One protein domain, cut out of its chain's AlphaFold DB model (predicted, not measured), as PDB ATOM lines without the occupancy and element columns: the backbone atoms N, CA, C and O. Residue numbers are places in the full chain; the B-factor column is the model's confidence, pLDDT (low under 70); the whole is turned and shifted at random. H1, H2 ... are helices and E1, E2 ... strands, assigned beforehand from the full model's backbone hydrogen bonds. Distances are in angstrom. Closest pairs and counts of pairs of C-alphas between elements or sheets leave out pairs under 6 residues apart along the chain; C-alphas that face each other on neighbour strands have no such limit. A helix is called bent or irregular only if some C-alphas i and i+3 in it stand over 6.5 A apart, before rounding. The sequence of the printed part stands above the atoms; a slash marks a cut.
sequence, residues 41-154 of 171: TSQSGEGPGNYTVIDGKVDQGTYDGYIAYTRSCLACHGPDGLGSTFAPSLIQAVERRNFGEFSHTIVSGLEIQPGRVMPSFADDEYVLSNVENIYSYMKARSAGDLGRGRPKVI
ATOM      1  N   THR A  41       6.103 -13.035  75.067       82.56
ATOM      2  CA  THR A  41       5.248 -12.151  74.265       82.56
ATOM      3  C   THR A  41       5.406 -10.720  74.759       82.56
ATOM      4  O   THR A  41       5.186 -10.436  75.935       82.56
ATOM      5  N   SER A  42       5.701  -9.804  73.839       77.19
ATOM      6  CA  SER A  42       5.670  -8.365  74.094       77.19
ATOM      7  C   SER A  42       4.802  -7.674  73.050       77.19
ATOM      8  O   SER A  42       4.934  -7.929  71.852       77.19
ATOM      9  N   GLN A  43       3.931  -6.772  73.495       77.31
ATOM     10  CA  GLN A  43       3.370  -5.739  72.624       77.31
ATOM     11  C   GLN A  43       4.341  -4.556  72.680       77.31
ATOM     12  O   GLN A  43       4.410  -3.861  73.691       77.31
ATOM     13  N   SER A  44       5.158  -4.398  71.635       56.53
ATOM     14  CA  SER A  44       6.213  -3.383  71.601       56.53
ATOM     15  C   SER A  44       5.668  -1.992  71.275       56.53
ATOM     16  O   SER A  44       5.028  -1.797  70.240       56.53
ATOM     17  N   GLY A  45       6.014  -1.025  72.125       63.41
ATOM     18  CA  GLY A  45       5.763   0.407  71.969       63.41
ATOM     19  C   GLY A  45       5.970   1.144  73.297       63.41
ATOM     20  O   GLY A  45       5.941   0.525  74.359       63.41
ATOM     21  N   GLU A  46       6.134   2.466  73.244       66.62
ATOM     22  CA  GLU A  46       5.963   3.324  74.420       66.62
ATOM     23  C   GLU A  46       4.479   3.709  74.539       66.62
ATOM     24  O   GLU A  46       3.847   4.089  73.549       66.62
ATOM     25  N   GLY A  47       3.915   3.618  75.747       78.50
ATOM     26  CA  GLY A  47       2.566   4.102  76.052       78.50
ATOM     27  C   GLY A  47       1.575   3.044  76.563       78.50
ATOM     28  O   GLY A  47       1.941   1.888  76.789       78.50
ATOM     29  N   PRO A  48       0.306   3.434  76.757       86.25
ATOM     30  CA  PRO A  48      -0.694   2.600  77.413       86.25
ATOM     31  C   PRO A  48      -1.016   1.327  76.627       86.25
ATOM     32  O   PRO A  48      -1.336   1.379  75.438       86.25
ATOM     33  N   GLY A  49      -1.036   0.183  77.313       88.69
ATOM     34  CA  GLY A  49      -1.397  -1.103  76.715       88.69
ATOM     35  C   GLY A  49      -0.207  -1.921  76.226       88.69
ATOM     36  O   GLY A  49      -0.409  -3.074  75.849       88.69
ATOM     37  N   ASN A  50       1.001  -1.359  76.263       94.62
ATOM     38  CA  ASN A  50       2.233  -2.119  76.084       94.62
ATOM     39  C   ASN A  50       2.520  -2.937  77.346       94.62
ATOM     40  O   ASN A  50       2.270  -2.479  78.465       94.62
ATOM     41  N   TYR A  51       2.999  -4.159  77.147       96.00
ATOM     42  CA  TYR A  51       3.321  -5.108  78.207       96.00
ATOM     43  C   TYR A  51       4.346  -6.123  77.706       96.00
ATOM     44  O   TYR A  51       4.445  -6.390  76.502       96.00
ATOM     45  N   THR A  52       5.034  -6.754  78.651       96.31
ATOM     46  CA  THR A  52       5.914  -7.897  78.423       96.31
ATOM     47  C   THR A  52       5.501  -9.045  79.330       96.31
ATOM     48  O   THR A  52       5.290  -8.866  80.529       96.31
ATOM     49  N   VAL A  53       5.397 -10.238  78.749       95.88
ATOM     50  CA  VAL A  53       5.195 -11.496  79.465       95.88
ATOM     51  C   VAL A  53       6.293 -12.471  79.064       95.88
ATOM     52  O   VAL A  53       6.435 -12.761  77.881       95.88
ATOM     53  N   ILE A  54       7.041 -12.997  80.033       94.94
ATOM     54  CA  ILE A  54       8.079 -14.021  79.834       94.94
ATOM     55  C   ILE A  54       7.813 -15.138  80.836       94.94
ATOM     56  O   ILE A  54       7.784 -14.895  82.042       94.94
ATOM     57  N   ASP A  55       7.545 -16.350  80.349       91.56
ATOM     58  CA  ASP A  55       7.251 -17.524  81.185       91.56
ATOM     59  C   ASP A  55       6.159 -17.281  82.246       91.56
ATOM     60  O   ASP A  55       6.228 -17.726  83.394       91.56
ATOM     61  N   GLY A  56       5.128 -16.518  81.869       91.06
ATOM     62  CA  GLY A  56       4.021 -16.145  82.753       91.06
ATOM     63  C   GLY A  56       4.372 -15.116  83.838       91.06
ATOM     64  O   GLY A  56       3.505 -14.769  84.646       91.06
ATOM     65  N   LYS A  57       5.612 -14.613  83.864       96.12
ATOM     66  CA  LYS A  57       6.016 -13.413  84.603       96.12
ATOM     67  C   LYS A  57       5.760 -12.175  83.742       96.12
ATOM     68  O   LYS A  57       5.776 -12.275  82.520       96.12
ATOM     69  N   VAL A  58       5.529 -11.020  84.357       96.94
ATOM     70  CA  VAL A  58       5.203  -9.763  83.663       96.94
ATOM     71  C   VAL A  58       6.158  -8.633  84.027       96.94
ATOM     72  O   VAL A  58       6.791  -8.684  85.081       96.94
ATOM     73  N   ASP A  59       6.241  -7.599  83.195       96.06
ATOM     74  CA  ASP A  59       6.926  -6.354  83.556       96.06
ATOM     75  C   ASP A  59       6.287  -5.665  84.782       96.06
ATOM     76  O   ASP A  59       5.136  -5.934  85.152       96.06
ATOM     77  N   GLN A  60       7.034  -4.763  85.425       96.25
ATOM     78  CA  GLN A  60       6.586  -4.096  86.651       96.25
ATOM     79  C   GLN A  60       5.291  -3.292  86.448       96.25
ATOM     80  O   GLN A  60       4.406  -3.368  87.298       96.25
ATOM     81  N   GLY A  61       5.128  -2.591  85.320       96.12
ATOM     82  CA  GLY A  61       3.922  -1.804  85.037       96.12
ATOM     83  C   GLY A  61       2.677  -2.685  84.911       96.12
ATOM     84  O   GLY A  61       1.642  -2.417  85.523       96.12
ATOM     85  N   THR A  62       2.787  -3.810  84.208       97.56
ATOM     86  CA  THR A  62       1.717  -4.812  84.108       97.56
ATOM     87  C   THR A  62       1.383  -5.426  85.472       97.56
ATOM     88  O   THR A  62       0.210  -5.662  85.783       97.56
ATOM     89  N   TYR A  63       2.383  -5.665  86.325       98.00
ATOM     90  CA  TYR A  63       2.149  -6.135  87.692       98.00
ATOM     91  C   TYR A  63       1.454  -5.081  88.564       98.00
ATOM     92  O   TYR A  63       0.493  -5.405  89.269       98.00
ATOM     93  N   ASP A  64       1.871  -3.820  88.486       98.06
ATOM     94  CA  ASP A  64       1.221  -2.707  89.184       98.06
ATOM     95  C   ASP A  64      -0.231  -2.546  88.719       98.06
ATOM     96  O   ASP A  64      -1.137  -2.330  89.528       98.06
ATOM     97  N   GLY A  65      -0.485  -2.791  87.431       98.38
ATOM     98  CA  GLY A  65      -1.818  -2.872  86.848       98.38
ATOM     99  C   GLY A  65      -2.680  -3.960  87.477       98.38
ATOM    100  O   GLY A  65      -3.843  -3.714  87.801       98.38
ATOM    101  N   TYR A  66      -2.113  -5.145  87.722       98.69
ATOM    102  CA  TYR A  66      -2.786  -6.209  88.469       98.69
ATOM    103  C   TYR A  66      -3.131  -5.783  89.904       98.69
ATOM    104  O   TYR A  66      -4.239  -6.064  90.375       98.69
ATOM    105  N   ILE A  67      -2.221  -5.098  90.603       98.56
ATOM    106  CA  ILE A  67      -2.461  -4.617  91.972       98.56
ATOM    107  C   ILE A  67      -3.575  -3.568  91.986       98.56
ATOM    108  O   ILE A  67      -4.532  -3.702  92.755       98.56
ATOM    109  N   ALA A  68      -3.498  -2.573  91.105       98.56
ATOM    110  CA  ALA A  68      -4.486  -1.507  91.020       98.56
ATOM    111  C   ALA A  68      -5.869  -2.042  90.616       98.56
ATOM    112  O   ALA A  68      -6.875  -1.717  91.251       98.56
ATOM    113  N   TYR A  69      -5.917  -2.957  89.645       98.75
ATOM    114  CA  TYR A  69      -7.132  -3.674  89.267       98.75
ATOM    115  C   TYR A  69      -7.744  -4.441  90.448       98.75
ATOM    116  O   TYR A  69      -8.947  -4.354  90.708       98.75
ATOM    117  N   THR A  70      -6.913  -5.191  91.177       98.56
ATOM    118  CA  THR A  70      -7.344  -5.993  92.328       98.56
ATOM    119  C   THR A  70      -7.940  -5.113  93.423       98.56
ATOM    120  O   THR A  70      -8.945  -5.480  94.028       98.56
ATOM    121  N   ARG A  71      -7.347  -3.940  93.657       98.00
ATOM    122  CA  ARG A  71      -7.809  -2.983  94.664       98.00
ATOM    123  C   ARG A  71      -9.132  -2.323  94.281       98.00
ATOM    124  O   ARG A  71     -10.020  -2.237  95.123       98.00
ATOM    125  N   SER A  72      -9.248  -1.844  93.045       98.38
ATOM    126  CA  SER A  72     -10.292  -0.872  92.693       98.38
ATOM    127  C   SER A  72     -11.381  -1.423  91.773       98.38
ATOM    128  O   SER A  72     -12.480  -0.878  91.731       98.38
ATOM    129  N   CYS A  73     -11.119  -2.506  91.039       98.38
ATOM    130  CA  CYS A  73     -12.010  -2.975  89.972       98.38
ATOM    131  C   CYS A  73     -12.557  -4.389  90.219       98.38
ATOM    132  O   CYS A  73     -13.685  -4.694  89.820       98.38
ATOM    133  N   LEU A  74     -11.776  -5.251  90.881       98.31
ATOM    134  CA  LEU A  74     -12.080  -6.672  91.101       98.31
ATOM    135  C   LEU A  74     -13.457  -6.919  91.725       98.31
ATOM    136  O   LEU A  74     -14.155  -7.841  91.306       98.31
ATOM    137  N   ALA A  75     -13.853  -6.104  92.707       97.38
ATOM    138  CA  ALA A  75     -15.101  -6.288  93.453       97.38
ATOM    139  C   ALA A  75     -16.337  -6.372  92.539       97.38
ATOM    140  O   ALA A  75     -17.270  -7.121  92.814       97.38
ATOM    141  N   CYS A  76     -16.309  -5.641  91.424       97.50
ATOM    142  CA  CYS A  76     -17.396  -5.586  90.455       97.50
ATOM    143  C   CYS A  76     -17.080  -6.423  89.213       97.50
ATOM    144  O   CYS A  76     -17.921  -7.187  88.744       97.50
ATOM    145  N   HIS A  77     -15.865  -6.297  88.679       98.25
ATOM    146  CA  HIS A  77     -15.474  -6.909  87.408       98.25
ATOM    147  C   HIS A  77     -14.966  -8.350  87.534       98.25
ATOM    148  O   HIS A  77     -14.582  -8.935  86.525       98.25
ATOM    149  N   GLY A  78     -15.008  -8.934  88.735       98.25
ATOM    150  CA  GLY A  78     -14.728 -10.348  88.986       98.25
ATOM    151  C   GLY A  78     -13.253 -10.721  88.825       98.25
ATOM    152  O   GLY A  78     -12.473  -9.935  88.319       98.25
ATOM    153  N   PRO A  79     -12.802 -11.904  89.260       98.19
ATOM    154  CA  PRO A  79     -11.399 -12.293  89.128       98.19
ATOM    155  C   PRO A  79     -10.905 -12.194  87.687       98.19
ATOM    156  O   PRO A  79     -11.633 -12.533  86.753       98.19
ATOM    157  N   ASP A  80      -9.647 -11.783  87.518       98.00
ATOM    158  CA  ASP A  80      -8.959 -11.826  86.226       98.00
ATOM    159  C   ASP A  80      -9.579 -10.940  85.118       98.00
ATOM    160  O   ASP A  80      -9.260 -11.126  83.945       98.00
ATOM    161  N   GLY A  81     -10.473  -9.994  85.443       98.19
ATOM    162  CA  GLY A  81     -11.139  -9.137  84.449       98.19
ATOM    163  C   GLY A  81     -12.232  -9.841  83.641       98.19
ATOM    164  O   GLY A  81     -12.680  -9.322  82.613       98.19
ATOM    165  N   LEU A  82     -12.680 -11.019  84.084       98.19
ATOM    166  CA  LEU A  82     -13.643 -11.859  83.362       98.19
ATOM    167  C   LEU A  82     -15.092 -11.366  83.445       98.19
ATOM    168  O   LEU A  82     -15.942 -11.831  82.689       98.19
ATOM    169  N   GLY A  83     -15.373 -10.394  84.306       97.62
ATOM    170  CA  GLY A  83     -16.720  -9.918  84.581       97.62
ATOM    171  C   GLY A  83     -17.406 -10.735  85.669       97.62
ATOM    172  O   GLY A  83     -16.910 -11.750  86.162       97.62
ATOM    173  N   SER A  84     -18.581 -10.263  86.055       95.94
ATOM    174  CA  SER A  84     -19.460 -10.912  87.018       95.94
ATOM    175  C   SER A  84     -20.921 -10.712  86.609       95.94
ATOM    176  O   SER A  84     -21.227 -10.126  85.570       95.94
ATOM    177  N   THR A  85     -21.855 -11.162  87.445       93.19
ATOM    178  CA  THR A  85     -23.276 -10.810  87.299       93.19
ATOM    179  C   THR A  85     -23.542  -9.318  87.527       93.19
ATOM    180  O   THR A  85     -24.599  -8.823  87.137       93.19
ATOM    181  N   PHE A  86     -22.599  -8.591  88.133       92.56
ATOM    182  CA  PHE A  86     -22.720  -7.172  88.448       92.56
ATOM    183  C   PHE A  86     -22.145  -6.269  87.344       92.56
ATOM    184  O   PHE A  86     -22.803  -5.310  86.934       92.56
ATOM    185  N   ALA A  87     -20.957  -6.591  86.816       96.12
ATOM    186  CA  ALA A  87     -20.249  -5.761  85.837       96.12
ATOM    187  C   ALA A  87     -19.640  -6.585  84.680       96.12
ATOM    188  O   ALA A  87     -19.335  -7.766  84.858       96.12
ATOM    189  N   PRO A  88     -19.459  -5.992  83.482       96.00
ATOM    190  CA  PRO A  88     -19.000  -6.717  82.297       96.00
ATOM    191  C   PRO A  88     -17.527  -7.148  82.384       96.00
ATOM    192  O   PRO A  88     -16.761  -6.654  83.212       96.00
ATOM    193  N   SER A  89     -17.119  -8.036  81.476       98.25
ATOM    194  CA  SER A  89     -15.716  -8.418  81.300       98.25
ATOM    195  C   SER A  89     -14.881  -7.242  80.797       98.25
ATOM    196  O   SER A  89     -15.170  -6.674  79.744       98.25
ATOM    197  N   LEU A  90     -13.817  -6.912  81.528       98.38
ATOM    198  CA  LEU A  90     -12.855  -5.900  81.099       98.38
ATOM    199  C   LEU A  90     -11.899  -6.436  80.037       98.38
ATOM    200  O   LEU A  90     -11.535  -5.685  79.138       98.38
ATOM    201  N   ILE A  91     -11.560  -7.730  80.071       98.19
ATOM    202  CA  ILE A  91     -10.698  -8.313  79.036       98.19
ATOM    203  C   ILE A  91     -11.381  -8.301  77.662       98.19
ATOM    204  O   ILE A  91     -10.732  -8.003  76.673       98.19
ATOM    205  N   GLN A  92     -12.706  -8.489  77.596       98.25
ATOM    206  CA  GLN A  92     -13.455  -8.308  76.345       98.25
ATOM    207  C   GLN A  92     -13.635  -6.830  75.974       98.25
ATOM    208  O   GLN A  92     -13.806  -6.493  74.802       98.25
ATOM    209  N   ALA A  93     -13.643  -5.926  76.959       97.00
ATOM    210  CA  ALA A  93     -13.781  -4.498  76.698       97.00
ATOM    211  C   ALA A  93     -12.544  -3.942  75.975       97.00
ATOM    212  O   ALA A  93     -12.699  -3.224  74.989       97.00
ATOM    213  N   VAL A  94     -11.337  -4.319  76.411       97.62
ATOM    214  CA  VAL A  94     -10.066  -3.842  75.826       97.62
ATOM    215  C   VAL A  94      -9.706  -4.489  74.478       97.62
ATOM    216  O   VAL A  94      -8.731  -4.094  73.838       97.62
ATOM    217  N   GLU A  95     -10.496  -5.459  74.008       96.56
ATOM    218  CA  GLU A  95     -10.456  -5.930  72.612       96.56
ATOM    219  C   GLU A  95     -11.085  -4.912  71.656       96.56
ATOM    220  O   GLU A  95     -10.699  -4.821  70.494       96.56
ATOM    221  N   ARG A  96     -12.091  -4.173  72.138       95.88
ATOM    222  CA  ARG A  96     -12.970  -3.329  71.311       95.88
ATOM    223  C   ARG A  96     -12.803  -1.844  71.581       95.88
ATOM    224  O   ARG A  96     -13.379  -1.042  70.855       95.88
ATOM    225  N   ARG A  97     -12.087  -1.495  72.647       95.75
ATOM    226  CA  ARG A  97     -11.867  -0.123  73.089       95.75
ATOM    227  C   ARG A  97     -10.387   0.172  73.154       95.75
ATOM    228  O   ARG A  97      -9.618  -0.645  73.657       95.75
ATOM    229  N   ASN A  98     -10.011   1.349  72.674       96.88
ATOM    230  CA  ASN A  98      -8.664   1.866  72.875       96.88
ATOM    231  C   ASN A  98      -8.504   2.448  74.292       96.88
ATOM    232  O   ASN A  98      -9.471   2.576  75.051       96.88
ATOM    233  N   PHE A  99      -7.276   2.830  74.644       97.31
ATOM    234  CA  PHE A  99      -6.967   3.385  75.960       97.31
ATOM    235  C   PHE A  99      -7.790   4.634  76.301       97.31
ATOM    236  O   PHE A  99      -8.263   4.748  77.426       97.31
ATOM    237  N   GLY A 100      -7.992   5.552  75.351       98.00
ATOM    238  CA  GLY A 100      -8.750   6.783  75.589       98.00
ATOM    239  C   GLY A 100     -10.213   6.511  75.943       98.00
ATOM    240  O   GLY A 100     -10.762   7.120  76.855       98.00
ATOM    241  N   GLU A 101     -10.845   5.548  75.273       98.19
ATOM    242  CA  GLU A 101     -12.223   5.136  75.575       98.19
ATOM    243  C   GLU A 101     -12.325   4.393  76.914       98.19
ATOM    244  O   GLU A 101     -13.301   4.554  77.658       98.19
ATOM    245  N   PHE A 102     -11.323   3.567  77.218       98.06
ATOM    246  CA  PHE A 102     -11.217   2.850  78.484       98.06
ATOM    247  C   PHE A 102     -11.046   3.824  79.658       98.06
ATOM    248  O   PHE A 102     -11.842   3.801  80.599       98.06
ATOM    249  N   SER A 103     -10.069   4.730  79.572       97.88
ATOM    250  CA  SER A 103      -9.773   5.719  80.611       97.88
ATOM    251  C   SER A 103     -10.905   6.729  80.774       97.88
ATOM    252  O   SER A 103     -11.295   7.013  81.903       97.88
ATOM    253  N   HIS A 104     -11.527   7.191  79.686       98.25
ATOM    254  CA  HIS A 104     -12.688   8.077  79.770       98.25
ATOM    255  C   HIS A 104     -13.853   7.445  80.542       98.25
ATOM    256  O   HIS A 104     -14.511   8.135  81.318       98.25
ATOM    257  N   THR A 105     -14.095   6.142  80.365       98.00
ATOM    258  CA  THR A 105     -15.144   5.425  81.111       98.00
ATOM    259  C   THR A 105     -14.811   5.352  82.605       98.00
ATOM    260  O   THR A 105     -15.696   5.518  83.439       98.00
ATOM    261  N   ILE A 106     -13.537   5.146  82.957       98.12
ATOM    262  CA  ILE A 106     -13.072   5.130  84.354       98.12
ATOM    263  C   ILE A 106     -13.220   6.511  84.999       98.12
ATOM    264  O   ILE A 106     -13.777   6.629  86.089       98.12
ATOM    265  N   VAL A 107     -12.769   7.559  84.310       98.25
ATOM    266  CA  VAL A 107     -12.825   8.935  84.811       98.25
ATOM    267  C   VAL A 107     -14.270   9.401  84.940       98.25
ATOM    268  O   VAL A 107     -14.659   9.902  85.987       98.25
ATOM    269  N   SER A 108     -15.097   9.213  83.915       97.94
ATOM    270  CA  SER A 108     -16.467   9.743  83.901       97.94
ATOM    271  C   SER A 108     -17.456   8.896  84.705       97.94
ATOM    272  O   SER A 108     -18.520   9.386  85.081       97.94
ATOM    273  N   GLY A 109     -17.131   7.627  84.963       96.88
ATOM    274  CA  GLY A 109     -18.119   6.641  85.383       96.88
ATOM    275  C   GLY A 109     -19.097   6.303  84.253       96.88
ATOM    276  O   GLY A 109     -19.012   6.816  83.134       96.88
ATOM    277  N   LEU A 110     -20.034   5.398  84.534       95.06
ATOM    278  CA  LEU A 110     -21.021   4.955  83.553       95.06
ATOM    279  C   LEU A 110     -22.289   4.438  84.230       95.06
ATOM    280  O   LEU A 110     -22.264   3.412  84.905       95.06
ATOM    281  N   GLU A 111     -23.421   5.089  83.984       93.44
ATOM    282  CA  GLU A 111     -24.738   4.559  84.341       93.44
ATOM    283  C   GLU A 111     -25.368   3.880  83.124       93.44
ATOM    284  O   GLU A 111     -25.633   4.512  82.104       93.44
ATOM    285  N   ILE A 112     -25.592   2.570  83.219       87.75
ATOM    286  CA  ILE A 112     -26.218   1.804  82.135       87.75
ATOM    287  C   ILE A 112     -27.741   1.896  82.232       87.75
ATOM    288  O   ILE A 112     -28.421   2.027  81.219       87.75
ATOM    289  N   GLN A 113     -28.258   1.770  83.454       87.44
ATOM    290  CA  GLN A 113     -29.670   1.787  83.841       87.44
ATOM    291  C   GLN A 113     -29.755   2.188  85.325       87.44
ATOM    292  O   GLN A 113     -28.763   2.004  86.037       87.44
ATOM    293  N   PRO A 114     -30.927   2.628  85.823       88.38
ATOM    294  CA  PRO A 114     -31.103   2.959  87.235       88.38
ATOM    295  C   PRO A 114     -30.608   1.836  88.157       88.38
ATOM    296  O   PRO A 114     -31.051   0.691  88.059       88.38
ATOM    297  N   GLY A 115     -29.652   2.159  89.032       83.31
ATOM    298  CA  GLY A 115     -29.042   1.208  89.973       83.31
ATOM    299  C   GLY A 115     -27.935   0.311  89.397       83.31
ATOM    300  O   GLY A 115     -27.378  -0.504  90.129       83.31
ATOM    301  N   ARG A 116     -27.574   0.458  88.115       89.62
ATOM    302  CA  ARG A 116     -26.423  -0.205  87.476       89.62
ATOM    303  C   ARG A 116     -25.403   0.840  87.041       89.62
ATOM    304  O   ARG A 116     -25.348   1.226  85.871       89.62
ATOM    305  N   VAL A 117     -24.619   1.280  88.019       94.19
ATOM    306  CA  VAL A 117     -23.670   2.388  87.896       94.19
ATOM    307  C   VAL A 117     -22.251   1.887  88.146       94.19
ATOM    308  O   VAL A 117     -21.972   1.270  89.173       94.19
ATOM    309  N   MET A 118     -21.353   2.173  87.211       97.25
ATOM    310  CA  MET A 118     -19.919   2.224  87.458       97.25
ATOM    311  C   MET A 118     -19.597   3.626  87.995       97.25
ATOM    312  O   MET A 118     -19.880   4.602  87.297       97.25
ATOM    313  N   PRO A 119     -19.057   3.755  89.218       96.12
ATOM    314  CA  PRO A 119     -18.733   5.060  89.778       96.12
ATOM    315  C   PRO A 119     -17.638   5.753  88.960       96.12
ATOM    316  O   PRO A 119     -16.826   5.099  88.303       96.12
ATOM    317  N   SER A 120     -17.625   7.081  89.019       97.88
ATOM    318  CA  SER A 120     -16.506   7.883  88.527       97.88
ATOM    319  C   SER A 120     -15.296   7.707  89.446       97.88
ATOM    320  O   SER A 120     -15.440   7.676  90.669       97.88
ATOM    321  N   PHE A 121     -14.111   7.623  88.844       98.31
ATOM    322  CA  PHE A 121     -12.819   7.622  89.533       98.31
ATOM    323  C   PHE A 121     -12.024   8.914  89.277       98.31
ATOM    324  O   PHE A 121     -10.806   8.926  89.428       98.31
ATOM    325  N   ALA A 122     -12.689  10.006  88.879       97.75
ATOM    326  CA  ALA A 122     -12.029  11.283  88.584       97.75
ATOM    327  C   ALA A 122     -11.295  11.896  89.793       97.75
ATOM    328  O   ALA A 122     -10.335  12.632  89.599       97.75
ATOM    329  N   ASP A 123     -11.719  11.564  91.013       98.00
ATOM    330  CA  ASP A 123     -11.120  12.064  92.257       98.00
ATOM    331  C   ASP A 123     -10.239  11.010  92.966       98.00
ATOM    332  O   ASP A 123      -9.772  11.232  94.082       98.00
ATOM    333  N   ASP A 124     -10.009   9.843  92.348       98.06
ATOM    334  CA  ASP A 124      -9.143   8.790  92.896       98.06
ATOM    335  C   ASP A 124      -7.754   8.858  92.251       98.06
ATOM    336  O   ASP A 124      -7.487   8.236  91.219       98.06
ATOM    337  N   GLU A 125      -6.846   9.607  92.882       97.81
ATOM    338  CA  GLU A 125      -5.470   9.800  92.403       97.81
ATOM    339  C   GLU A 125      -4.732   8.480  92.152       97.81
ATOM    340  O   GLU A 125      -3.966   8.376  91.194       97.81
ATOM    341  N   TYR A 126      -4.980   7.456  92.974       98.12
ATOM    342  CA  TYR A 126      -4.321   6.166  92.813       98.12
ATOM    343  C   TYR A 126      -4.798   5.443  91.553       98.12
ATOM    344  O   TYR A 126      -3.991   4.822  90.856       98.12
ATOM    345  N   VAL A 127      -6.097   5.497  91.254       98.12
ATOM    346  CA  VAL A 127      -6.630   4.917  90.017       98.12
ATOM    347  C   VAL A 127      -6.131   5.697  88.809       98.12
ATOM    348  O   VAL A 127      -5.684   5.079  87.844       98.12
ATOM    349  N   LEU A 128      -6.133   7.029  88.870       97.62
ATOM    350  CA  LEU A 128      -5.658   7.865  87.769       97.62
ATOM    351  C   LEU A 128      -4.177   7.631  87.457       97.62
ATOM    352  O   LEU A 128      -3.825   7.478  86.290       97.62
ATOM    353  N   SER A 129      -3.321   7.518  88.477       97.75
ATOM    354  CA  SER A 129      -1.889   7.259  88.281       97.75
ATOM    355  C   SER A 129      -1.588   5.852  87.754       97.75
ATOM    356  O   SER A 129      -0.487   5.607  87.275       97.75
ATOM    357  N   ASN A 130      -2.534   4.915  87.864       98.12
ATOM    358  CA  ASN A 130      -2.360   3.518  87.453       98.12
ATOM    359  C   ASN A 130      -3.239   3.116  86.264       98.12
ATOM    360  O   ASN A 130      -3.246   1.947  85.886       98.12
ATOM    361  N   VAL A 131      -3.990   4.037  85.657       98.06
ATOM    362  CA  VAL A 131      -4.966   3.691  84.613       98.06
ATOM    363  C   VAL A 131      -4.299   3.065  83.380       98.06
ATOM    364  O   VAL A 131      -4.854   2.138  82.787       98.06
ATOM    365  N   GLU A 132      -3.090   3.510  83.036       97.81
ATOM    366  CA  GLU A 132      -2.278   2.927  81.960       97.81
ATOM    367  C   GLU A 132      -1.850   1.497  82.296       97.81
ATOM    368  O   GLU A 132      -2.083   0.582  81.509       97.81
ATOM    369  N   ASN A 133      -1.332   1.290  83.507       98.19
ATOM    370  CA  ASN A 133      -0.928  -0.018  84.017       98.19
ATOM    371  C   ASN A 133      -2.107  -1.003  84.060       98.19
ATOM    372  O   ASN A 133      -1.987  -2.149  83.627       98.19
ATOM    373  N   ILE A 134      -3.281  -0.560  84.534       98.62
ATOM    374  CA  ILE A 134      -4.514  -1.365  84.525       98.62
ATOM    375  C   ILE A 134      -4.848  -1.780  83.091       98.62
ATOM    376  O   ILE A 134      -5.178  -2.942  82.849       98.62
ATOM    377  N   TYR A 135      -4.759  -0.852  82.137       98.50
ATOM    378  CA  TYR A 135      -5.028  -1.144  80.736       98.50
ATOM    379  C   TYR A 135      -4.018  -2.152  80.161       98.50
ATOM    380  O   TYR A 135      -4.449  -3.124  79.542       98.50
ATOM    381  N   SER A 136      -2.717  -2.018  80.440       98.00
ATOM    382  CA  SER A 136      -1.689  -3.008  80.067       98.00
ATOM    383  C   SER A 136      -1.967  -4.393  80.651       98.00
ATOM    384  O   SER A 136      -1.963  -5.385  79.920       98.00
ATOM    385  N   TYR A 137      -2.334  -4.475  81.932       98.31
ATOM    386  CA  TYR A 137      -2.740  -5.732  82.560       98.31
ATOM    387  C   TYR A 137      -3.965  -6.364  81.881       98.31
ATOM    388  O   TYR A 137      -3.963  -7.562  81.581       98.31
ATOM    389  N   MET A 138      -4.997  -5.571  81.574       98.56
ATOM    390  CA  MET A 138      -6.170  -6.060  80.842       98.56
ATOM    391  C   MET A 138      -5.805  -6.527  79.430       98.56
ATOM    392  O   MET A 138      -6.317  -7.554  78.986       98.56
ATOM    393  N   LYS A 139      -4.916  -5.811  78.730       98.06
ATOM    394  CA  LYS A 139      -4.445  -6.169  77.386       98.06
ATOM    395  C   LYS A 139      -3.672  -7.487  77.389       98.06
ATOM    396  O   LYS A 139      -4.004  -8.348  76.578       98.06
ATOM    397  N   ALA A 140      -2.761  -7.697  78.339       97.88
ATOM    398  CA  ALA A 140      -2.016  -8.951  78.478       97.88
ATOM    399  C   ALA A 140      -2.938 -10.163  78.706       97.88
ATOM    400  O   ALA A 140      -2.731 -11.236  78.138       97.88
ATOM    401  N   ARG A 141      -3.998  -9.993  79.511       97.88
ATOM    402  CA  ARG A 141      -5.019 -11.034  79.729       97.88
ATOM    403  C   ARG A 141      -5.913 -11.249  78.513       97.88
ATOM    404  O   ARG A 141      -6.196 -12.390  78.165       97.88
ATOM    405  N   SER A 142      -6.358 -10.166  77.884       97.88
ATOM    406  CA  SER A 142      -7.209 -10.183  76.690       97.88
ATOM    407  C   SER A 142      -6.530 -10.881  75.512       97.88
ATOM    408  O   SER A 142      -7.153 -11.696  74.841       97.88
ATOM    409  N   ALA A 143      -5.231 -10.641  75.315       96.50
ATOM    410  CA  ALA A 143      -4.435 -11.313  74.292       96.50
ATOM    411  C   ALA A 143      -4.182 -12.805  74.585       96.50
ATOM    412  O   ALA A 143      -3.727 -13.536  73.710       96.50
ATOM    413  N   GLY A 144      -4.469 -13.270  75.806       96.12
ATOM    414  CA  GLY A 144      -4.175 -14.635  76.243       96.12
ATOM    415  C   GLY A 144      -2.695 -14.890  76.547       96.12
ATOM    416  O   GLY A 144      -2.309 -16.041  76.756       96.12
ATOM    417  N   ASP A 145      -1.869 -13.843  76.587       96.81
ATOM    418  CA  ASP A 145      -0.444 -13.946  76.914       96.81
ATOM    419  C   ASP A 145      -0.225 -14.175  78.405       96.81
ATOM    420  O   ASP A 145       0.647 -14.947  78.800       96.81
ATOM    421  N   LEU A 146      -1.063 -13.554  79.236       96.81
ATOM    422  CA  LEU A 146      -1.047 -13.740  80.677       96.81
ATOM    423  C   LEU A 146      -2.218 -14.626  81.132       96.81
ATOM    424  O   LEU A 146      -3.391 -14.322  80.913       96.81
ATOM    425  N   GLY A 147      -1.886 -15.727  81.809       95.69
ATOM    426  CA  GLY A 147      -2.856 -16.664  82.377       95.69
ATOM    427  C   GLY A 147      -3.554 -16.148  83.640       95.69
ATOM    428  O   GLY A 147      -3.288 -15.054  84.133       95.69
ATOM    429  N   ARG A 148      -4.463 -16.961  84.187       96.12
ATOM    430  CA  ARG A 148      -5.240 -16.627  85.394       96.12
ATOM    431  C   ARG A 148      -4.391 -16.597  86.667       96.12
ATOM    432  O   ARG A 148      -3.394 -17.303  86.771       96.12
ATOM    433  N   GLY A 149      -4.864 -15.853  87.669       96.25
ATOM    434  CA  GLY A 149      -4.238 -15.772  88.991       96.25
ATOM    435  C   GLY A 149      -3.249 -14.616  89.142       96.25
ATOM    436  O   GLY A 149      -3.117 -13.761  88.271       96.25
ATOM    437  N   ARG A 150      -2.573 -14.548  90.292       97.31
ATOM    438  CA  ARG A 150      -1.615 -13.473  90.575       97.31
ATOM    439  C   ARG A 150      -0.369 -13.618  89.687       97.31
ATOM    440  O   ARG A 150       0.304 -14.642  89.812       97.31
ATOM    441  N   PRO A 151      -0.033 -12.625  88.842       97.00
ATOM    442  CA  PRO A 151       1.210 -12.646  88.083       97.00
ATOM    443  C   PRO A 151       2.420 -12.504  89.011       97.00
ATOM    444  O   PRO A 151       2.326 -11.931  90.100       97.00
ATOM    445  N   LYS A 152       3.566 -13.010  88.562       96.69
ATOM    446  CA  LYS A 152       4.877 -12.707  89.151       96.69
ATOM    447  C   LYS A 152       5.556 -11.631  88.310       96.69
ATOM    448  O   LYS A 152       5.274 -11.540  87.121       96.69
ATOM    449  N   VAL A 153       6.441 -10.847  88.911       96.69
ATOM    450  CA  VAL A 153       7.254  -9.875  88.167       96.69
ATOM    451  C   VAL A 153       8.420 -10.608  87.509       96.69
ATOM    452  O   VAL A 153       8.945 -11.565  88.088       96.69
ATOM    453  N   ILE A 154       8.800 -10.196  86.301       94.50
ATOM    454  CA  ILE A 154      10.076 -10.573  85.693       94.50
ATOM    455  C   ILE A 154      11.156 -10.046  86.630       94.50
ATOM    456  O   ILE A 154      11.254  -8.849  86.884       94.50
TER     457      ILE A 154
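What this domain is: This is residues 41 to 154 of the 171 residues of the protein "Cbb3-type cytochrome c oxidase subunit III" of Halomonas ventosae (UniProt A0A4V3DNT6). A long, kinked helix, H5, makes the core; H1 crosses it, and H3 and H4 pack on parts of it. Two small strand hairpins lie toward opposite ends of this helical body: E1 and E2 near H1 and H5, and E3 and E4 at the far end beyond H4. The 114 printed residues hold five named helices and four named strands, in the order E1 E2 H1 H2 H3 H4 E3 E4 H5, a mixed class of helices and strands with two antiparallel sheets, E1 - E2 and E3 - E4. The whole is compact, with a radius of gyration of the C-alphas of 13.3 A, yet elongated in outline, spanning 44 by 27 by 24 A.

Where its parts are: Find C-alpha 41 at (5.248, -12.151, 74.265), where strand E1, residues 41 to 43, begins; E2 follows at residues 51 to 54. H1 runs from C-alpha 60 at (6.586, -4.096, 86.651) to residue 72, 18.2 A. Next come H2, residues 74 to 77, H3, residues 90 to 96, 10.1 A, and H4, residues 99 to 108, 13.9 A. Then look for strands E3, residues 110 to 113, and E4, residues 116 to 118. H5, residues 125 to 142, spans 25.5 A and ends with C-alpha 142 at (-7.209, -10.183, 76.690). It is irregular, with C-alphas 129 and 132 7.7 A apart, and has a kink of 50 degrees near residue 132.

How they stand to each other: Start at the hub, H5. It touches H1, closest at the C-alphas of Gly 65 and Ile 134, 3.9 A, their lines only just about perpendicular at 70.3 degrees. With residues 135 to 142 alone H5 touches H3, closest at the C-alphas of Ile 91 and Ser 142, 4.6 A. With residues 128 to 135 alone it touches H4 at a steep tilt of 43 degrees, opposite ways; the closest C-alphas are those of Ser 103 and Val 131, 6.6 A. H2 and H3 are close but not clearly touching, at 6.9 A between the C-alphas of His 77 and Leu 90. In the hairpin E1 and E2, N 41 and O 53 are 2.8 A apart, within hydrogen-bond range; in the hairpin E3 and E4, N 110 and O 118 are at 2.9 A. H1 and H4 have every O i to N i+4 pair within hydrogen-bond range, H5 has 12 of 14, H3 has 1 of 3 beside 2 of 4 O i to N i+3 pairs, and H2 is too short for an i+4 pair.

The domain as a whole: The two C-alphas farthest apart, those of Asp 55 and Pro 114, are 43.9 A from each other. The printed part has no cut, and H2 to H3, with 12 residues between them, is a long link. Mean pLDDT of the printed part is 95.0; look at residues 44 to 46 for the values under 70.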